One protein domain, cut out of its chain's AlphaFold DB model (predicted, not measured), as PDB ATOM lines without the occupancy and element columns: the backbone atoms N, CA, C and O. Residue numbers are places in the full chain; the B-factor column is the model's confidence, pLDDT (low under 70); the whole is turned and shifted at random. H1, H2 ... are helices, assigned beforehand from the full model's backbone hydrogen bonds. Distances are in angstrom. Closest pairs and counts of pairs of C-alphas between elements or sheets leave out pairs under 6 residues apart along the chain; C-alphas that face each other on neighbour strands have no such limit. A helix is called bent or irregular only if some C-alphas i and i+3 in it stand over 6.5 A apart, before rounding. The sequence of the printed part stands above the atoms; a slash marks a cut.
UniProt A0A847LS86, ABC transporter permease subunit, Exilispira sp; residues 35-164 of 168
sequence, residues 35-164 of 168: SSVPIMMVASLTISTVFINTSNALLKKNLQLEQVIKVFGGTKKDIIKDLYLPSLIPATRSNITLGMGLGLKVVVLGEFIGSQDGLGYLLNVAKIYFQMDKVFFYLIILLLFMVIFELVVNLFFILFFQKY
ATOM      1  N   SER A  35     156.043 312.306 153.049       75.81
ATOM      2  CA  SER A  35     157.030 312.549 154.116       75.81
ATOM      3  C   SER A  35     158.085 311.443 154.269       75.81
ATOM      4  O   SER A  35     159.093 311.633 154.947       75.81
ATOM      5  N   SER A  36     157.892 310.290 153.623       79.44
ATOM      6  CA  SER A  36     158.840 309.170 153.609       79.44
ATOM      7  C   SER A  36     160.056 309.417 152.709       79.44
ATOM      8  O   SER A  36     161.138 308.891 152.979       79.44
ATOM      9  N   VAL A  37     159.909 310.243 151.668       82.12
ATOM     10  CA  VAL A  37     160.942 310.464 150.644       82.12
ATOM     11  C   VAL A  37     162.225 311.072 151.224       82.12
ATOM     12  O   VAL A  37     163.296 310.491 151.011       82.12
ATOM     13  N   PRO A  38     162.177 312.178 152.001       82.44
ATOM     14  CA  PRO A  38     163.392 312.795 152.534       82.44
ATOM     15  C   PRO A  38     164.155 311.851 153.474       82.44
ATOM     16  O   PRO A  38     165.384 311.821 153.468       82.44
ATOM     17  N   ILE A  39     163.434 311.026 154.241       84.75
ATOM     18  CA  ILE A  39     164.012 310.095 155.219       84.75
ATOM     19  C   ILE A  39     164.844 309.018 154.510       84.75
ATOM     20  O   ILE A  39     165.989 308.759 154.885       84.75
ATOM     21  N   MET A  40     164.302 308.420 153.447       82.50
ATOM     22  CA  MET A  40     164.990 307.377 152.679       82.50
ATOM     23  C   MET A  40     166.205 307.924 151.911       82.50
ATOM     24  O   MET A  40     167.249 307.264 151.833       82.50
ATOM     25  N   MET A  41     166.109 309.155 151.398       83.06
ATOM     26  CA  MET A  41     167.234 309.839 150.750       83.06
ATOM     27  C   MET A  41     168.404 310.043 151.715       83.06
ATOM     28  O   MET A  41     169.552 309.749 151.386       83.06
ATOM     29  N   VAL A  42     168.122 310.491 152.937       86.19
ATOM     30  CA  VAL A  42     169.157 310.717 153.952       86.19
ATOM     31  C   VAL A  42     169.766 309.403 154.417       86.19
ATOM     32  O   VAL A  42     170.987 309.309 154.540       86.19
ATOM     33  N   ALA A  43     168.951 308.369 154.636       84.44
ATOM     34  CA  ALA A  43     169.431 307.059 155.070       84.44
ATOM     35  C   ALA A  43     170.414 306.440 154.060       84.44
ATOM     36  O   ALA A  43     171.504 306.008 154.434       84.44
ATOM     37  N   SER A  44     170.074 306.451 152.769       82.12
ATOM     38  CA  SER A  44     170.937 305.888 151.717       82.12
ATOM     39  C   SER A  44     172.250 306.661 151.534       82.12
ATOM     40  O   SER A  44     173.316 306.062 151.348       82.12
ATOM     41  N   LEU A  45     172.202 307.991 151.634       83.19
ATOM     42  CA  LEU A  45     173.388 308.831 151.512       83.19
ATOM     43  C   LEU A  45     174.316 308.688 152.721       83.19
ATOM     44  O   LEU A  45     175.513 308.458 152.553       83.19
ATOM     45  N   THR A  46     173.770 308.766 153.935       83.50
ATOM     46  CA  THR A  46     174.560 308.681 155.171       83.50
ATOM     47  C   THR A  46     175.285 307.345 155.293       83.50
ATOM     48  O   THR A  46     176.476 307.340 155.606       83.50
ATOM     49  N   ILE A  47     174.631 306.226 154.960       82.94
ATOM     50  CA  ILE A  47     175.262 304.899 155.021       82.94
ATOM     51  C   ILE A  47     176.461 304.799 154.069       82.94
ATOM     52  O   ILE A  47     177.520 304.288 154.439       82.94
ATOM     53  N   SER A  48     176.330 305.372 152.870       80.75
ATOM     54  CA  SER A  48     177.377 305.356 151.849       80.75
ATOM     55  C   SER A  48     178.550 306.251 152.254       80.75
ATOM     56  O   SER A  48     179.708 305.837 152.195       80.75
ATOM     57  N   THR A  49     178.265 307.467 152.728       82.75
ATOM     58  CA  THR A  49     179.282 308.421 153.188       82.75
ATOM     59  C   THR A  49     180.076 307.891 154.381       82.75
ATOM     60  O   THR A  49     181.304 307.993 154.389       82.75
ATOM     61  N   VAL A  50     179.410 307.291 155.373       84.56
ATOM     62  CA  VAL A  50     180.081 306.715 156.550       84.56
ATOM     63  C   VAL A  50     181.004 305.569 156.143       84.56
ATOM     64  O   VAL A  50     182.131 305.496 156.636       84.56
ATOM     65  N   PHE A  51     180.577 304.710 155.215       83.75
ATOM     66  CA  PHE A  51     181.397 303.600 154.732       83.75
ATOM     67  C   PHE A  51     182.698 304.083 154.072       83.75
ATOM     68  O   PHE A  51     183.781 303.614 154.421       83.75
ATOM     69  N   ILE A  52     182.610 305.070 153.175       81.94
ATOM     70  CA  ILE A  52     183.765 305.613 152.438       81.94
ATOM     71  C   ILE A  52     184.731 306.342 153.372       81.94
ATOM     72  O   ILE A  52     185.945 306.169 153.301       81.94
ATOM     73  N   ASN A  53     184.211 307.178 154.266       82.69
ATOM     74  CA  ASN A  53     185.071 307.916 155.184       82.69
ATOM     75  C   ASN A  53     185.766 306.981 156.179       82.69
ATOM     76  O   ASN A  53     186.932 307.190 156.513       82.69
ATOM     77  N   THR A  54     185.087 305.915 156.606       82.94
ATOM     78  CA  THR A  54     185.675 304.905 157.490       82.94
ATOM     79  C   THR A  54     186.734 304.075 156.767       82.94
ATOM     80  O   THR A  54     187.805 303.850 157.327       82.94
ATOM     81  N   SER A  55     186.506 303.669 155.514       81.62
ATOM     82  CA  SER A  55     187.529 302.954 154.736       81.62
ATOM     83  C   SER A  55     188.766 303.825 154.495       81.62
ATOM     84  O   SER A  55     189.888 303.365 154.705       81.62
ATOM     85  N   ASN A  56     188.581 305.110 154.185       80.81
ATOM     86  CA  ASN A  56     189.675 306.076 154.063       80.81
ATOM     87  C   ASN A  56     190.438 306.278 155.383       80.81
ATOM     88  O   ASN A  56     191.664 306.414 155.372       80.81
ATOM     89  N   ALA A  57     189.743 306.272 156.523       77.75
ATOM     90  CA  ALA A  57     190.371 306.356 157.839       77.75
ATOM     91  C   ALA A  57     191.213 305.110 158.162       77.75
ATOM     92  O   ALA A  57     192.318 305.239 158.684       77.75
ATOM     93  N   LEU A  58     190.735 303.915 157.799       76.31
ATOM     94  CA  LEU A  58     191.473 302.661 157.981       76.31
ATOM     95  C   LEU A  58     192.693 302.555 157.053       76.31
ATOM     96  O   LEU A  58     193.715 301.998 157.452       76.31
ATOM     97  N   LEU A  59     192.611 303.105 155.838       74.00
ATOM     98  CA  LEU A  59     193.730 303.147 154.889       74.00
ATOM     99  C   LEU A  59     194.847 304.109 155.323       74.00
ATOM    100  O   LEU A  59     196.008 303.866 155.010       74.00
ATOM    101  N   LYS A  60     194.533 305.158 156.095       68.25
ATOM    102  CA  LYS A  60     195.515 306.104 156.666       68.25
ATOM    103  C   LYS A  60     196.354 305.530 157.823       68.25
ATOM    104  O   LYS A  60     197.016 306.283 158.535       68.25
ATOM    105  N   LYS A  61     196.351 304.209 158.024       65.75
ATOM    106  CA  LYS A  61     197.091 303.538 159.098       65.75
ATOM    107  C   LYS A  61     198.600 303.797 158.994       65.75
ATOM    108  O   LYS A  61     199.240 303.440 158.007       65.75
ATOM    109  N   ASN A  62     199.188 304.325 160.066       66.56
ATOM    110  CA  ASN A  62     200.638 304.443 160.206       66.56
ATOM    111  C   ASN A  62     201.260 303.061 160.462       66.56
ATOM    112  O   ASN A  62     201.291 302.579 161.596       66.56
ATOM    113  N   LEU A  63     201.781 302.431 159.405       71.31
ATOM    114  CA  LEU A  63     202.496 301.145 159.476       71.31
ATOM    115  C   LEU A  63     203.684 301.180 160.456       71.31
ATOM    116  O   LEU A  63     204.011 300.166 161.067       71.31
ATOM    117  N   GLN A  64     204.286 302.356 160.647       73.12
ATOM    118  CA  GLN A  64     205.399 302.571 161.574       73.12
ATOM    119  C   GLN A  64     204.999 302.325 163.038       73.12
ATOM    120  O   GLN A  64     205.707 301.624 163.753       73.12
ATOM    121  N   LEU A  65     203.837 302.826 163.477       72.94
ATOM    122  CA  LEU A  65     203.362 302.641 164.856       72.94
ATOM    123  C   LEU A  65     203.027 301.173 165.155       72.94
ATOM    124  O   LEU A  65     203.265 300.685 166.256       72.94
ATOM    125  N   GLU A  66     202.530 300.434 164.160       79.56
ATOM    126  CA  GLU A  66     202.273 299.000 164.309       79.56
ATOM    127  C   GLU A  66     203.570 298.190 164.466       79.56
ATOM    128  O   GLU A  66     203.614 297.229 165.236       79.56
ATOM    129  N   GLN A  67     204.631 298.560 163.740       78.69
ATOM    130  CA  GLN A  67     205.933 297.900 163.846       78.69
ATOM    131  C   GLN A  67     206.567 298.121 165.222       78.69
ATOM    132  O   GLN A  67     207.089 297.166 165.793       78.69
ATOM    133  N   VAL A  68     206.451 299.327 165.788       81.12
ATOM    134  CA  VAL A  68     206.950 299.629 167.140       81.12
ATOM    135  C   VAL A  68     206.294 298.713 168.178       81.12
ATOM    136  O   VAL A  68     206.997 298.040 168.925       81.12
ATOM    137  N   ILE A  69     204.964 298.579 168.173       78.12
ATOM    138  CA  ILE A  69     204.248 297.739 169.154       78.12
ATOM    139  C   ILE A  69     204.635 296.253 169.027       78.12
ATOM    140  O   ILE A  69     204.755 295.554 170.035       78.12
ATOM    141  N   LYS A  70     204.888 295.767 167.804       81.06
ATOM    142  CA  LYS A  70     205.341 294.383 167.573       81.06
ATOM    143  C   LYS A  70     206.745 294.123 168.120       81.06
ATOM    144  O   LYS A  70     206.981 293.042 168.651       81.06
ATOM    145  N   VAL A  71     207.659 295.090 168.011       83.94
ATOM    146  CA  VAL A  71     209.032 294.964 168.543       83.94
ATOM    147  C   VAL A  71     209.035 294.957 170.075       83.94
ATOM    148  O   VAL A  71     209.819 294.230 170.677       83.94
ATOM    149  N   PHE A  72     208.113 295.682 170.710       83.44
ATOM    150  CA  PHE A  72     207.938 295.696 172.168       83.44
ATOM    151  C   PHE A  72     207.195 294.468 172.736       83.44
ATOM    152  O   PHE A  72     206.926 294.416 173.933       83.44
ATOM    153  N   GLY A  73     206.872 293.461 171.913       81.94
ATOM    154  CA  GLY A  73     206.209 292.231 172.365       81.94
ATOM    155  C   GLY A  73     204.697 292.359 172.591       81.94
ATOM    156  O   GLY A  73     204.099 291.479 173.208       81.94
ATOM    157  N   GLY A  74     204.066 293.426 172.087       78.88
ATOM    158  CA  GLY A  74     202.625 293.649 172.216       78.88
ATOM    159  C   GLY A  74     201.793 292.604 171.466       78.88
ATOM    160  O   GLY A  74     202.109 292.198 170.342       78.88
ATOM    161  N   THR A  75     200.690 292.169 172.074       83.00
ATOM    162  CA  THR A  75     199.765 291.211 171.459       83.00
ATOM    163  C   THR A  75     198.808 291.903 170.480       83.00
ATOM    164  O   THR A  75     198.635 293.121 170.483       83.00
ATOM    165  N   LYS A  76     198.108 291.129 169.632       78.06
ATOM    166  CA  LYS A  76     197.112 291.678 168.683       78.06
ATOM    167  C   LYS A  76     196.011 292.504 169.366       78.06
ATOM    168  O   LYS A  76     195.441 293.380 168.725       78.06
ATOM    169  N   LYS A  77     195.704 292.225 170.639       82.06
ATOM    170  CA  LYS A  77     194.705 292.970 171.418       82.06
ATOM    171  C   LYS A  77     195.206 294.364 171.801       82.06
ATOM    172  O   LYS A  77     194.432 295.313 171.701       82.06
ATOM    173  N   ASP A  78     196.487 294.485 172.134       78.69
ATOM    174  CA  ASP A  78     197.116 295.752 172.527       78.69
ATOM    175  C   ASP A  78     197.210 296.696 171.323       78.69
ATOM    176  O   ASP A  78     196.860 297.866 171.409       78.69
ATOM    177  N   ILE A  79     197.513 296.158 170.133       78.50
ATOM    178  CA  ILE A  79     197.478 296.933 168.883       78.50
ATOM    179  C   ILE A  79     196.067 297.503 168.632       78.50
ATOM    180  O   ILE A  79     195.920 298.665 168.261       78.50
ATOM    181  N   ILE A  80     195.006 296.712 168.825       79.81
ATOM    182  CA  ILE A  80     193.626 297.178 168.593       79.81
ATOM    183  C   ILE A  80     193.236 298.268 169.599       79.81
ATOM    184  O   ILE A  80     192.621 299.264 169.219       79.81
ATOM    185  N   LYS A  81     193.595 298.097 170.871       80.69
ATOM    186  CA  LYS A  81     193.185 299.015 171.932       80.69
ATOM    187  C   LYS A  81     194.001 300.311 171.946       80.69
ATOM    188  O   LYS A  81     193.406 301.377 172.051       80.69
ATOM    189  N   ASP A  82     195.316 300.227 171.768       75.25
ATOM    190  CA  ASP A  82     196.217 301.362 172.002       75.25
ATOM    191  C   ASP A  82     196.606 302.098 170.714       75.25
ATOM    192  O   ASP A  82     197.007 303.255 170.768       75.25
ATOM    193  N   LEU A  83     196.450 301.473 169.539       76.12
ATOM    194  CA  LEU A  83     196.700 302.133 168.251       76.12
ATOM    195  C   LEU A  83     195.406 302.448 167.501       76.12
ATOM    196  O   LEU A  83     195.181 303.583 167.083       76.12
ATOM    197  N   TYR A  84     194.542 301.449 167.309       77.31
ATOM    198  CA  TYR A  84     193.346 301.633 166.484       77.31
ATOM    199  C   TYR A  84     192.258 302.448 167.187       77.31
ATOM    200  O   TYR A  84     191.669 303.325 166.559       77.31
ATOM    201  N   LEU A  85     192.003 302.201 168.475       78.81
ATOM    202  CA  LEU A  85     190.985 302.927 169.238       78.81
ATOM    203  C   LEU A  85     191.232 304.452 169.275       78.81
ATOM    204  O   LEU A  85     190.314 305.184 168.899       78.81
ATOM    205  N   PRO A  86     192.437 304.962 169.620       77.19
ATOM    206  CA  PRO A  86     192.697 306.401 169.582       77.19
ATOM    207  C   PRO A  86     192.775 306.952 168.155       77.19
ATOM    208  O   PRO A  86     192.348 308.075 167.904       77.19
ATOM    209  N   SER A  87     193.228 306.164 167.176       75.69
ATOM    210  CA  SER A  87     193.246 306.602 165.775       75.69
ATOM    211  C   SER A  87     191.844 306.763 165.168       75.69
ATOM    212  O   SER A  87     191.693 307.470 164.169       75.69
ATOM    213  N   LEU A  88     190.816 306.127 165.740       75.81
ATOM    214  CA  LEU A  88     189.427 306.243 165.285       75.81
ATOM    215  C   LEU A  88     188.729 307.502 165.815       75.81
ATOM    216  O   LEU A  88     187.786 307.973 165.190       75.81
ATOM    217  N   ILE A  89     189.211 308.088 166.913       79.81
ATOM    218  CA  ILE A  89     188.691 309.318 167.533       79.81
ATOM    219  C   ILE A  89     188.584 310.504 166.538       79.81
ATOM    220  O   ILE A  89     187.516 311.115 166.443       79.81
ATOM    221  N   PRO A  90     189.616 310.847 165.739       78.81
ATOM    222  CA  PRO A  90     189.487 311.899 164.728       78.81
ATOM    223  C   PRO A  90     188.585 311.490 163.551       78.81
ATOM    224  O   PRO A  90     187.904 312.336 162.966       78.81
ATOM    225  N   ALA A  91     188.546 310.198 163.213       80.00
ATOM    226  CA  ALA A  91     187.719 309.681 162.126       80.00
ATOM    227  C   ALA A  91     186.221 309.745 162.465       80.00
ATOM    228  O   ALA A  91     185.416 310.162 161.632       80.00
ATOM    229  N   THR A  92     185.838 309.407 163.697       81.31
ATOM    230  CA  THR A  92     184.449 309.507 164.166       81.31
ATOM    231  C   THR A  92     183.979 310.957 164.212       81.31
ATOM    232  O   THR A  92     182.876 311.240 163.749       81.31
ATOM    233  N   ARG A  93     184.831 311.895 164.651       82.06
ATOM    234  CA  ARG A  93     184.533 313.336 164.588       82.06
ATOM    235  C   ARG A  93     184.229 313.782 163.158       82.06
ATOM    236  O   ARG A  93     183.192 314.392 162.913       82.06
ATOM    237  N   SER A  94     185.104 313.440 162.211       83.94
ATOM    238  CA  SER A  94     184.900 313.783 160.798       83.94
ATOM    239  C   SER A  94     183.604 313.182 160.252       83.94
ATOM    240  O   SER A  94     182.863 313.856 159.542       83.94
ATOM    241  N   ASN A  95     183.311 311.927 160.596       85.44
ATOM    242  CA  ASN A  95     182.108 311.237 160.141       85.44
ATOM    243  C   ASN A  95     180.826 311.923 160.601       85.44
ATOM    244  O   ASN A  95     179.895 312.049 159.810       85.44
ATOM    245  N   ILE A  96     180.771 312.381 161.850       85.50
ATOM    246  CA  ILE A  96     179.546 312.981 162.380       85.50
ATOM    247  C   ILE A  96     179.334 314.381 161.798       85.50
ATOM    248  O   ILE A  96     178.229 314.675 161.345       85.50
ATOM    249  N   THR A  97     180.379 315.213 161.718       85.88
ATOM    250  CA  THR A  97     180.277 316.538 161.084       85.88
ATOM    251  C   THR A  97     179.829 316.422 159.625       85.88
ATOM    252  O   THR A  97     178.895 317.106 159.207       85.88
ATOM    253  N   LEU A  98     180.446 315.518 158.856       85.31
ATOM    254  CA  LEU A  98     180.074 315.296 157.458       85.31
ATOM    255  C   LEU A  98     178.663 314.714 157.331       85.31
ATOM    256  O   LEU A  98     177.890 315.177 156.497       85.31
ATOM    257  N   GLY A  99     178.312 313.731 158.162       86.25
ATOM    258  CA  GLY A  99     177.002 313.085 158.139       86.25
ATOM    259  C   GLY A  99     175.864 314.052 158.458       86.25
ATOM    260  O   GLY A  99     174.876 314.089 157.730       86.25
ATOM    261  N   MET A 100     176.015 314.879 159.495       87.88
ATOM    262  CA  MET A 100     175.008 315.871 159.879       87.88
ATOM    263  C   MET A 100     174.895 317.007 158.856       87.88
ATOM    264  O   MET A 100     173.785 317.351 158.452       87.88
ATOM    265  N   GLY A 101     176.024 317.552 158.389       87.94
ATOM    266  CA  GLY A 101     176.025 318.653 157.423       87.94
ATOM    267  C   GLY A 101     175.474 318.250 156.052       87.94
ATOM    268  O   GLY A 101     174.699 318.991 155.446       87.94
ATOM    269  N   LEU A 102     175.835 317.062 155.557       85.81
ATOM    270  CA  LEU A 102     175.295 316.537 154.300       85.81
ATOM    271  C   LEU A 102     173.851 316.064 154.461       85.81
ATOM    272  O   LEU A 102     173.026 316.353 153.599       85.81
ATOM    273  N   GLY A 103     173.534 315.386 155.566       88.25
ATOM    274  CA  GLY A 103     172.192 314.885 155.841       88.25
ATOM    275  C   GLY A 103     171.156 316.002 155.821       88.25
ATOM    276  O   GLY A 103     170.169 315.898 155.100       88.25
ATOM    277  N   LEU A 104     171.415 317.113 156.513       90.88
ATOM    278  CA  LEU A 104     170.464 318.221 156.584       90.88
ATOM    279  C   LEU A 104     170.236 318.895 155.214       90.88
ATOM    280  O   LEU A 104     169.098 319.206 154.861       90.88
ATOM    281  N   LYS A 105     171.283 319.039 154.389       89.62
ATOM    282  CA  LYS A 105     171.153 319.533 153.002       89.62
ATOM    283  C   LYS A 105     170.284 318.605 152.152       89.62
ATOM    284  O   LYS A 105     169.450 319.070 151.379       89.62
ATOM    285  N   VAL A 106     170.465 317.297 152.312       87.31
ATOM    286  CA  VAL A 106     169.726 316.271 151.567       87.31
ATOM    287  C   VAL A 106     168.270 316.184 152.019       87.31
ATOM    288  O   VAL A 106     167.408 316.062 151.155       87.31
ATOM    289  N   VAL A 107     167.970 316.320 153.320       89.38
ATOM    290  CA  VAL A 107     166.584 316.415 153.825       89.38
ATOM    291  C   VAL A 107     165.852 317.540 153.107       89.38
ATOM    292  O   VAL A 107     164.792 317.310 152.538       89.38
ATOM    293  N   VAL A 108     166.431 318.743 153.090       91.12
ATOM    294  CA  VAL A 108     165.783 319.917 152.491       91.12
ATOM    295  C   VAL A 108     165.592 319.757 150.989       91.12
ATOM    296  O   VAL A 108     164.545 320.130 150.463       91.12
ATOM    297  N   LEU A 109     166.562 319.161 150.290       87.38
ATOM    298  CA  LEU A 109     166.396 318.807 148.880       87.38
ATOM    299  C   LEU A 109     165.273 317.780 148.683       87.38
ATOM    300  O   LEU A 109     164.477 317.916 147.758       87.38
ATOM    301  N   GLY A 110     165.172 316.784 149.563       86.88
ATOM    302  CA  GLY A 110     164.088 315.806 149.553       86.88
ATOM    303  C   GLY A 110     162.722 316.449 149.788       86.88
ATOM    304  O   GLY A 110     161.784 316.165 149.047       86.88
ATOM    305  N   GLU A 111     162.613 317.361 150.756       90.12
ATOM    306  CA  GLU A 111     161.389 318.127 151.018       90.12
ATOM    307  C   GLU A 111     160.995 319.009 149.832       90.12
ATOM    308  O   GLU A 111     159.817 319.128 149.510       90.12
ATOM    309  N   PHE A 112     161.984 319.603 149.161       88.44
ATOM    310  CA  PHE A 112     161.772 320.478 148.013       88.44
ATOM    311  C   PHE A 112     161.235 319.736 146.782       88.44
ATOM    312  O   PHE A 112     160.438 320.301 146.035       88.44
ATOM    313  N   ILE A 113     161.676 318.493 146.552       85.38
ATOM    314  CA  ILE A 113     161.330 317.729 145.342       85.38
ATOM    315  C   ILE A 113     160.160 316.762 145.587       85.38
ATOM    316  O   ILE A 113     159.337 316.581 144.693       85.38
ATOM    317  N   GLY A 114     160.088 316.121 146.759       78.81
ATOM    318  CA  GLY A 114     159.264 314.922 146.965       78.81
ATOM    319  C   GLY A 114     158.328 314.925 148.174       78.81
ATOM    320  O   GLY A 114     157.616 313.941 148.357       78.81
ATOM    321  N   SER A 115     158.301 315.983 148.990       83.12
ATOM    322  CA  SER A 115     157.376 316.092 150.130       83.12
ATOM    323  C   SER A 115     156.187 316.998 149.803       83.12
ATOM    324  O   SER A 115     156.268 317.834 148.906       83.12
ATOM    325  N   GLN A 116     155.084 316.836 150.540       84.06
ATOM    326  CA  GLN A 116     153.932 317.756 150.507       84.06
ATOM    327  C   GLN A 116     153.937 318.743 151.677       84.06
ATOM    328  O   GLN A 116     153.080 319.613 151.741       84.06
ATOM    329  N   ASP A 117     154.909 318.615 152.577       84.12
ATOM    330  CA  ASP A 117     155.040 319.420 153.783       84.12
ATOM    331  C   ASP A 117     156.516 319.742 154.037       84.12
ATOM    332  O   ASP A 117     157.414 319.007 153.608       84.12
ATOM    333  N   GLY A 118     156.761 320.836 154.761       88.62
ATOM    334  CA  GLY A 118     158.094 321.267 155.181       88.62
ATOM    335  C   GLY A 118     158.521 322.616 154.606       88.62
ATOM    336  O   GLY A 118     157.859 323.212 153.750       88.62
ATOM    337  N   LEU A 119     159.659 323.115 155.089       89.69
ATOM    338  CA  LEU A 119     160.222 324.394 154.644       89.69
ATOM    339  C   LEU A 119     160.681 324.319 153.185       89.69
ATOM    340  O   LEU A 119     160.468 325.265 152.424       89.69
ATOM    341  N   GLY A 120     161.256 323.181 152.776       89.94
ATOM    342  CA  GLY A 120     161.621 322.940 151.380       89.94
ATOM    343  C   GLY A 120     160.401 322.933 150.453       89.94
ATOM    344  O   GLY A 120     160.443 323.522 149.371       89.94
ATOM    345  N   TYR A 121     159.288 322.346 150.902       91.88
ATOM    346  CA  TYR A 121     158.033 322.338 150.150       91.88
ATOM    347  C   TYR A 121     157.446 323.749 149.995       91.88
ATOM    348  O   TYR A 121     157.144 324.164 148.878       91.88
ATOM    349  N   LEU A 122     157.352 324.527 151.081       92.56
ATOM    350  CA  LEU A 122     156.836 325.905 151.051       92.56
ATOM    351  C   LEU A 122     157.640 326.810 150.106       92.56
ATOM    352  O   LEU A 122     157.060 327.611 149.366       92.56
ATOM    353  N   LEU A 123     158.966 326.640 150.080       94.06
ATOM    354  CA  LEU A 123     159.839 327.306 149.116       94.06
ATOM    355  C   LEU A 123     159.497 326.900 147.675       94.06
ATOM    356  O   LEU A 123     159.401 327.761 146.799       94.06
ATOM    357  N   ASN A 124     159.296 325.605 147.419       92.94
ATOM    358  CA  ASN A 124     158.933 325.111 146.092       92.94
ATOM    359  C   ASN A 124     157.563 325.644 145.640       92.94
ATOM    360  O   ASN A 124     157.423 326.080 144.500       92.94
ATOM    361  N   VAL A 125     156.583 325.696 146.542       93.19
ATOM    362  CA  VAL A 125     155.255 326.265 146.281       93.19
ATOM    363  C   VAL A 125     155.357 327.749 145.927       93.19
ATOM    364  O   VAL A 125     154.859 328.166 144.883       93.19
ATOM    365  N   ALA A 126     156.059 328.552 146.733       93.19
ATOM    366  CA  ALA A 126     156.261 329.974 146.445       93.19
ATOM    367  C   ALA A 126     156.959 330.206 145.092       93.19
ATOM    368  O   ALA A 126     156.603 331.137 144.366       93.19
ATOM    369  N   LYS A 127     157.906 329.326 144.736       93.94
ATOM    370  CA  LYS A 127     158.595 329.325 143.441       93.94
ATOM    371  C   LYS A 127     157.639 329.011 142.286       93.94
ATOM    372  O   LYS A 127     157.695 329.700 141.275       93.94
ATOM    373  N   ILE A 128     156.761 328.014 142.424       93.38
ATOM    374  CA  ILE A 128     155.773 327.643 141.390       93.38
ATOM    375  C   ILE A 128     154.806 328.801 141.108       93.38
ATOM    376  O   ILE A 128     154.485 329.067 139.953       93.38
ATOM    377  N   TYR A 129     154.387 329.526 142.148       94.44
ATOM    378  CA  TYR A 129     153.524 330.706 142.017       94.44
ATOM    379  C   TYR A 129     154.280 332.002 141.674       94.44
ATOM    380  O   TYR A 129     153.665 333.067 141.656       94.44
ATOM    381  N   PHE A 130     155.595 331.937 141.424       93.06
ATOM    382  CA  PHE A 130     156.460 333.085 141.117       93.06
ATOM    383  C   PHE A 130     156.347 334.257 142.115       93.06
ATOM    384  O   PHE A 130     156.565 335.418 141.771       93.06
ATOM    385  N   GLN A 131     156.038 333.966 143.383       94.12
ATOM    386  CA  GLN A 131     155.946 334.966 144.453       94.12
ATOM    387  C   GLN A 131     157.338 335.230 145.031       94.12
ATOM    388  O   GLN A 131     157.687 334.714 146.095       94.12
ATOM    389  N   MET A 132     158.142 336.018 144.313       93.50
ATOM    390  CA  MET A 132     159.563 336.226 144.624       93.50
ATOM    391  C   MET A 132     159.798 336.759 146.044       93.50
ATOM    392  O   MET A 132     160.723 336.293 146.707       93.50
ATOM    393  N   ASP A 133     158.916 337.623 146.555       94.44
ATOM    394  CA  ASP A 133     158.983 338.125 147.937       94.44
ATOM    395  C   ASP A 133     158.995 336.978 148.962       94.44
ATOM    396  O   ASP A 133     159.807 336.948 149.889       94.44
ATOM    397  N   LYS A 134     158.134 335.972 148.758       93.62
ATOM    398  CA  LYS A 134     158.060 334.790 149.628       93.62
ATOM    399  C   LYS A 134     159.215 333.826 149.391       93.62
ATOM    400  O   LYS A 134     159.691 333.213 150.343       93.62
ATOM    401  N   VAL A 135     159.686 333.693 148.150       94.94
ATOM    402  CA  VAL A 135     160.850 332.854 147.825       94.94
ATOM    403  C   VAL A 135     162.079 333.331 148.598       94.94
ATOM    404  O   VAL A 135     162.726 332.520 149.258       94.94
ATOM    405  N   PHE A 136     162.370 334.636 148.585       95.19
ATOM    406  CA  PHE A 136     163.495 335.193 149.339       95.19
ATOM    407  C   PHE A 136     163.323 335.026 150.850       95.19
ATOM    408  O   PHE A 136     164.279 334.647 151.528       95.19
ATOM    409  N   PHE A 137     162.112 335.232 151.372       95.75
ATOM    410  CA  PHE A 137     161.812 335.012 152.786       95.75
ATOM    411  C   PHE A 137     162.123 333.571 153.228       95.75
ATOM    412  O   PHE A 137     162.884 333.363 154.176       95.75
ATOM    413  N   TYR A 138     161.611 332.568 152.507       94.62
ATOM    414  CA  TYR A 138     161.867 331.162 152.829       94.62
ATOM    415  C   TYR A 138     163.331 330.763 152.629       94.62
ATOM    416  O   TYR A 138     163.861 329.984 153.417       94.62
ATOM    417  N   LEU A 139     164.008 331.318 151.619       94.50
ATOM    418  CA  LEU A 139     165.425 331.055 151.360       94.50
ATOM    419  C   LEU A 139     166.307 331.562 152.509       94.50
ATOM    420  O   LEU A 139     167.178 330.830 152.978       94.50
ATOM    421  N   ILE A 140     166.055 332.778 153.007       95.94
ATOM    422  CA  ILE A 140     166.784 333.351 154.149       95.94
ATOM    423  C   ILE A 140     166.568 332.505 155.406       95.94
ATOM    424  O   ILE A 140     167.535 332.188 156.098       95.94
ATOM    425  N   ILE A 141     165.326 332.091 155.679       95.75
ATOM    426  CA  ILE A 141     165.006 331.217 156.817       95.75
ATOM    427  C   ILE A 141     165.753 329.886 156.711       95.75
ATOM    428  O   ILE A 141     166.350 329.442 157.690       95.75
ATOM    429  N   LEU A 142     165.764 329.267 155.528       94.38
ATOM    430  CA  LEU A 142     166.473 328.011 155.288       94.38
ATOM    431  C   LEU A 142     167.983 328.148 155.491       94.38
ATOM    432  O   LEU A 142     168.585 327.304 156.154       94.38
ATOM    433  N   LEU A 143     168.594 329.213 154.964       94.25
ATOM    434  CA  LEU A 143     170.017 329.497 155.168       94.25
ATOM    435  C   LEU A 143     170.345 329.672 156.649       94.25
ATOM    436  O   LEU A 143     171.295 329.071 157.148       94.25
ATOM    437  N   LEU A 144     169.550 330.471 157.354       95.56
ATOM    438  CA  LEU A 144     169.763 330.756 158.764       95.56
ATOM    439  C   LEU A 144     169.605 329.480 159.603       95.56
ATOM    440  O   LEU A 144     170.447 329.197 160.452       95.56
ATOM    441  N   PHE A 145     168.601 328.656 159.302       94.56
ATOM    442  CA  PHE A 145     168.411 327.348 159.928       94.56
ATOM    443  C   PHE A 145     169.610 326.413 159.712       94.56
ATOM    444  O   PHE A 145     170.103 325.820 160.670       94.56
ATOM    445  N   MET A 146     170.122 326.322 158.480       92.56
ATOM    446  CA  MET A 146     171.289 325.494 158.152       92.56
ATOM    447  C   MET A 146     172.532 325.926 158.930       92.56
ATOM    448  O   MET A 146     173.208 325.090 159.527       92.56
ATOM    449  N   VAL A 147     172.811 327.233 158.953       93.38
ATOM    450  CA  VAL A 147     173.981 327.795 159.642       93.38
ATOM    451  C   VAL A 147     173.874 327.593 161.149       93.38
ATOM    452  O   VAL A 147     174.844 327.166 161.773       93.38
ATOM    453  N   ILE A 148     172.704 327.850 161.742       94.31
ATOM    454  CA  ILE A 148     172.479 327.605 163.172       94.31
ATOM    455  C   ILE A 148     172.692 326.132 163.497       94.31
ATOM    456  O   ILE A 148     173.381 325.819 164.465       94.31
ATOM    457  N   PHE A 149     172.136 325.224 162.698       92.38
ATOM    458  CA  PHE A 149     172.288 323.798 162.946       92.38
ATOM    459  C   PHE A 149     173.755 323.360 162.867       92.38
ATOM    460  O   PHE A 149     174.242 322.676 163.765       92.38
ATOM    461  N   GLU A 150     174.487 323.797 161.838       90.50
ATOM    462  CA  GLU A 150     175.910 323.482 161.684       90.50
ATOM    463  C   GLU A 150     176.750 324.046 162.843       90.50
ATOM    464  O   GLU A 150     177.617 323.347 163.378       90.50
ATOM    465  N   LEU A 151     176.443 325.263 163.306       90.81
ATOM    466  CA  LEU A 151     177.074 325.868 164.480       90.81
ATOM    467  C   LEU A 151     176.781 325.091 165.764       90.81
ATOM    468  O   LEU A 151     177.709 324.829 166.525       90.81
ATOM    469  N   VAL A 152     175.528 324.705 166.006       90.69
ATOM    470  CA  VAL A 152     175.126 323.938 167.197       90.69
ATOM    471  C   VAL A 152     175.831 322.587 167.227       90.69
ATOM    472  O   VAL A 152     176.376 322.205 168.262       90.69
ATOM    473  N   VAL A 153     175.883 321.890 166.090       88.06
ATOM    474  CA  VAL A 153     176.599 320.617 165.969       88.06
ATOM    475  C   VAL A 153     178.085 320.816 166.251       88.06
ATOM    476  O   VAL A 153     178.652 320.111 167.084       88.06
ATOM    477  N   ASN A 154     178.726 321.793 165.608       85.50
ATOM    478  CA  ASN A 154     180.151 322.038 165.805       85.50
ATOM    479  C   ASN A 154     180.473 322.450 167.254       85.50
ATOM    480  O   ASN A 154     181.448 321.970 167.831       85.50
ATOM    481  N   LEU A 155     179.628 323.278 167.873       86.75
ATOM    482  CA  LEU A 155     179.761 323.693 169.268       86.75
ATOM    483  C   LEU A 155     179.636 322.500 170.222       86.75
ATOM    484  O   LEU A 155     180.476 322.333 171.105       86.75
ATOM    485  N   PHE A 156     178.624 321.650 170.019       85.50
ATOM    486  CA  PHE A 156     178.439 320.424 170.795       85.50
ATOM    487  C   PHE A 156     179.680 319.527 170.717       85.50
ATOM    488  O   PHE A 156     180.154 319.024 171.737       85.50
ATOM    489  N   PHE A 157     180.265 319.394 169.521       78.69
ATOM    490  CA  PHE A 157     181.510 318.653 169.332       78.69
ATOM    491  C   PHE A 157     182.685 319.263 170.080       78.69
ATOM    492  O   PHE A 157     183.394 318.536 170.769       78.69
ATOM    493  N   ILE A 158     182.907 320.571 169.952       76.88
ATOM    494  CA  ILE A 158     184.032 321.244 170.611       76.88
ATOM    495  C   ILE A 158     183.934 321.063 172.127       76.88
ATOM    496  O   ILE A 158     184.902 320.628 172.743       76.88
ATOM    497  N   LEU A 159     182.757 321.283 172.715       76.31
ATOM    498  CA  LEU A 159     182.548 321.133 174.157       76.31
ATOM    499  C   LEU A 159     182.809 319.704 174.647       76.31
ATOM    500  O   LEU A 159     183.425 319.510 175.696       76.31
ATOM    501  N   PHE A 160     182.356 318.698 173.897       71.94
ATOM    502  CA  PHE A 160     182.494 317.303 174.307       71.94
ATOM    503  C   PHE A 160     183.926 316.776 174.123       71.94
ATOM    504  O   PHE A 160     184.460 316.095 174.997       71.94
ATOM    505  N   PHE A 161     184.570 317.102 172.998       66.12
ATOM    506  CA  PHE A 161     185.876 316.545 172.632       66.12
ATOM    507  C   PHE A 161     187.069 317.310 173.210       66.12
ATOM    508  O   PHE A 161     188.113 316.704 173.446       66.12
ATOM    509  N   GLN A 162     186.936 318.613 173.484       59.03
ATOM    510  CA  GLN A 162     188.009 319.400 174.107       59.03
ATOM    511  C   GLN A 162     188.400 318.842 175.486       59.03
ATOM    512  O   GLN A 162     189.554 318.956 175.890       59.03
ATOM    513  N   LYS A 163     187.480 318.149 176.171       53.47
ATOM    514  CA  LYS A 163     187.745 317.466 177.444       53.47
ATOM    515  C   LYS A 163     188.624 316.209 177.311       53.47
ATOM    516  O   LYS A 163     189.188 315.776 178.307       53.47
ATOM    517  N   TYR A 164     188.761 315.642 176.109       55.56
ATOM    518  CA  TYR A 164     189.553 314.431 175.841       55.56
ATOM    519  C   TYR A 164     190.932 314.714 175.219       55.56
ATOM    520  O   TYR A 164     191.798 313.851 175.280       55.56
TER     521      TYR A 164
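Overview. This is residues 35 to 164 of the 168 residues of the protein "ABC transporter permease subunit" of Exilispira sp (UniProt A0A847LS86). Three long helical rods run side by side in a row, with H3b in the middle, H1 along one side of it and H5 along the other, at shallow tilts. The short helix H4 packs on H3b and H5 near one end of this rod-shaped model, and at the other end the bent helix H3 turns into its arm H3a, which makes a small hairpin with H2. The printed part has 130 residues with five named helices, H1 to H5 in order along the chain, and no named strand; its class is all helix. It is only just extended, close to loose, with a radius of gyration of the C-alphas of 21.1 A and spans of 72 by 28 by 19 A.

Along the chain. H3, residues 76 to 114, is the longest helix by residues. By its hydrogen bonds it was assigned as one helix, but it is bent, with C-alphas 87 and 90 6.6 A apart. Its arms are H3a, residues 76 to 87, and H3b, residues 90 to 114, 35.2 A long; their lines stand at a steep tilt of 58 degrees. H1, residues 36 to 59, is 35.4 A long and begins at C-alpha 36 (158.840, 309.170, 153.609). H2 holds residues 63 to 71 and H4 residues 119 to 128. H5, residues 132 to 164, is 48.5 A long and ends at C-alpha 164 (189.553, 314.431, 175.841); it is not bent, but only just: C-alphas 160 and 163 are 6.1 A apart.

Arrangement. H3, taken whole, is the hub, touching four other helices. H3b touches H1, opposite ways at a shallow tilt of 25 degrees; their closest C-alphas, of Pro 38 and Gly 110, are 4.3 A apart. H3b, H4 and H5 form a bundle, three helices or arms grouped together. H5 touches H3b with residues 146 to 157 alone, opposite ways at 18 degrees, a shallow tilt, the closest C-alphas being those of Gly 101 and Glu 150 at 6.4 A. H3b touches H4 with residues 108 to 113 alone, the same way at a steep tilt of 38 degrees, closest at the C-alphas of Phe 112 and Gly 120, 4.2 A. H4 and H5 are a hairpin at a shallow tilt of 22 degrees, the closest C-alphas being those of Ala 126 and Val 135 at 5.6 A. H2 and H3a are a hairpin at a shallow tilt of 34.8 degrees, only just short of steep; the C-alphas of Ile 69 and Ile 79 come closest, 6.8 A. H1 and H5 are apart. Every O i to N i+4 pair is within hydrogen-bond range in H1, H2 and H4, against 6 of 8 in H3a, 20 of 21 in H3b and 27 of 29 in H5.

Size, cuts and confidence. The two C-alphas farthest apart, of Gly 73 and Tyr 129, are 72.0 A apart. The printed part has no cut, and the four links are tight. Mean pLDDT of the printed part is 84.0, and residues 60 to 62 and 161 to 164 are under 70.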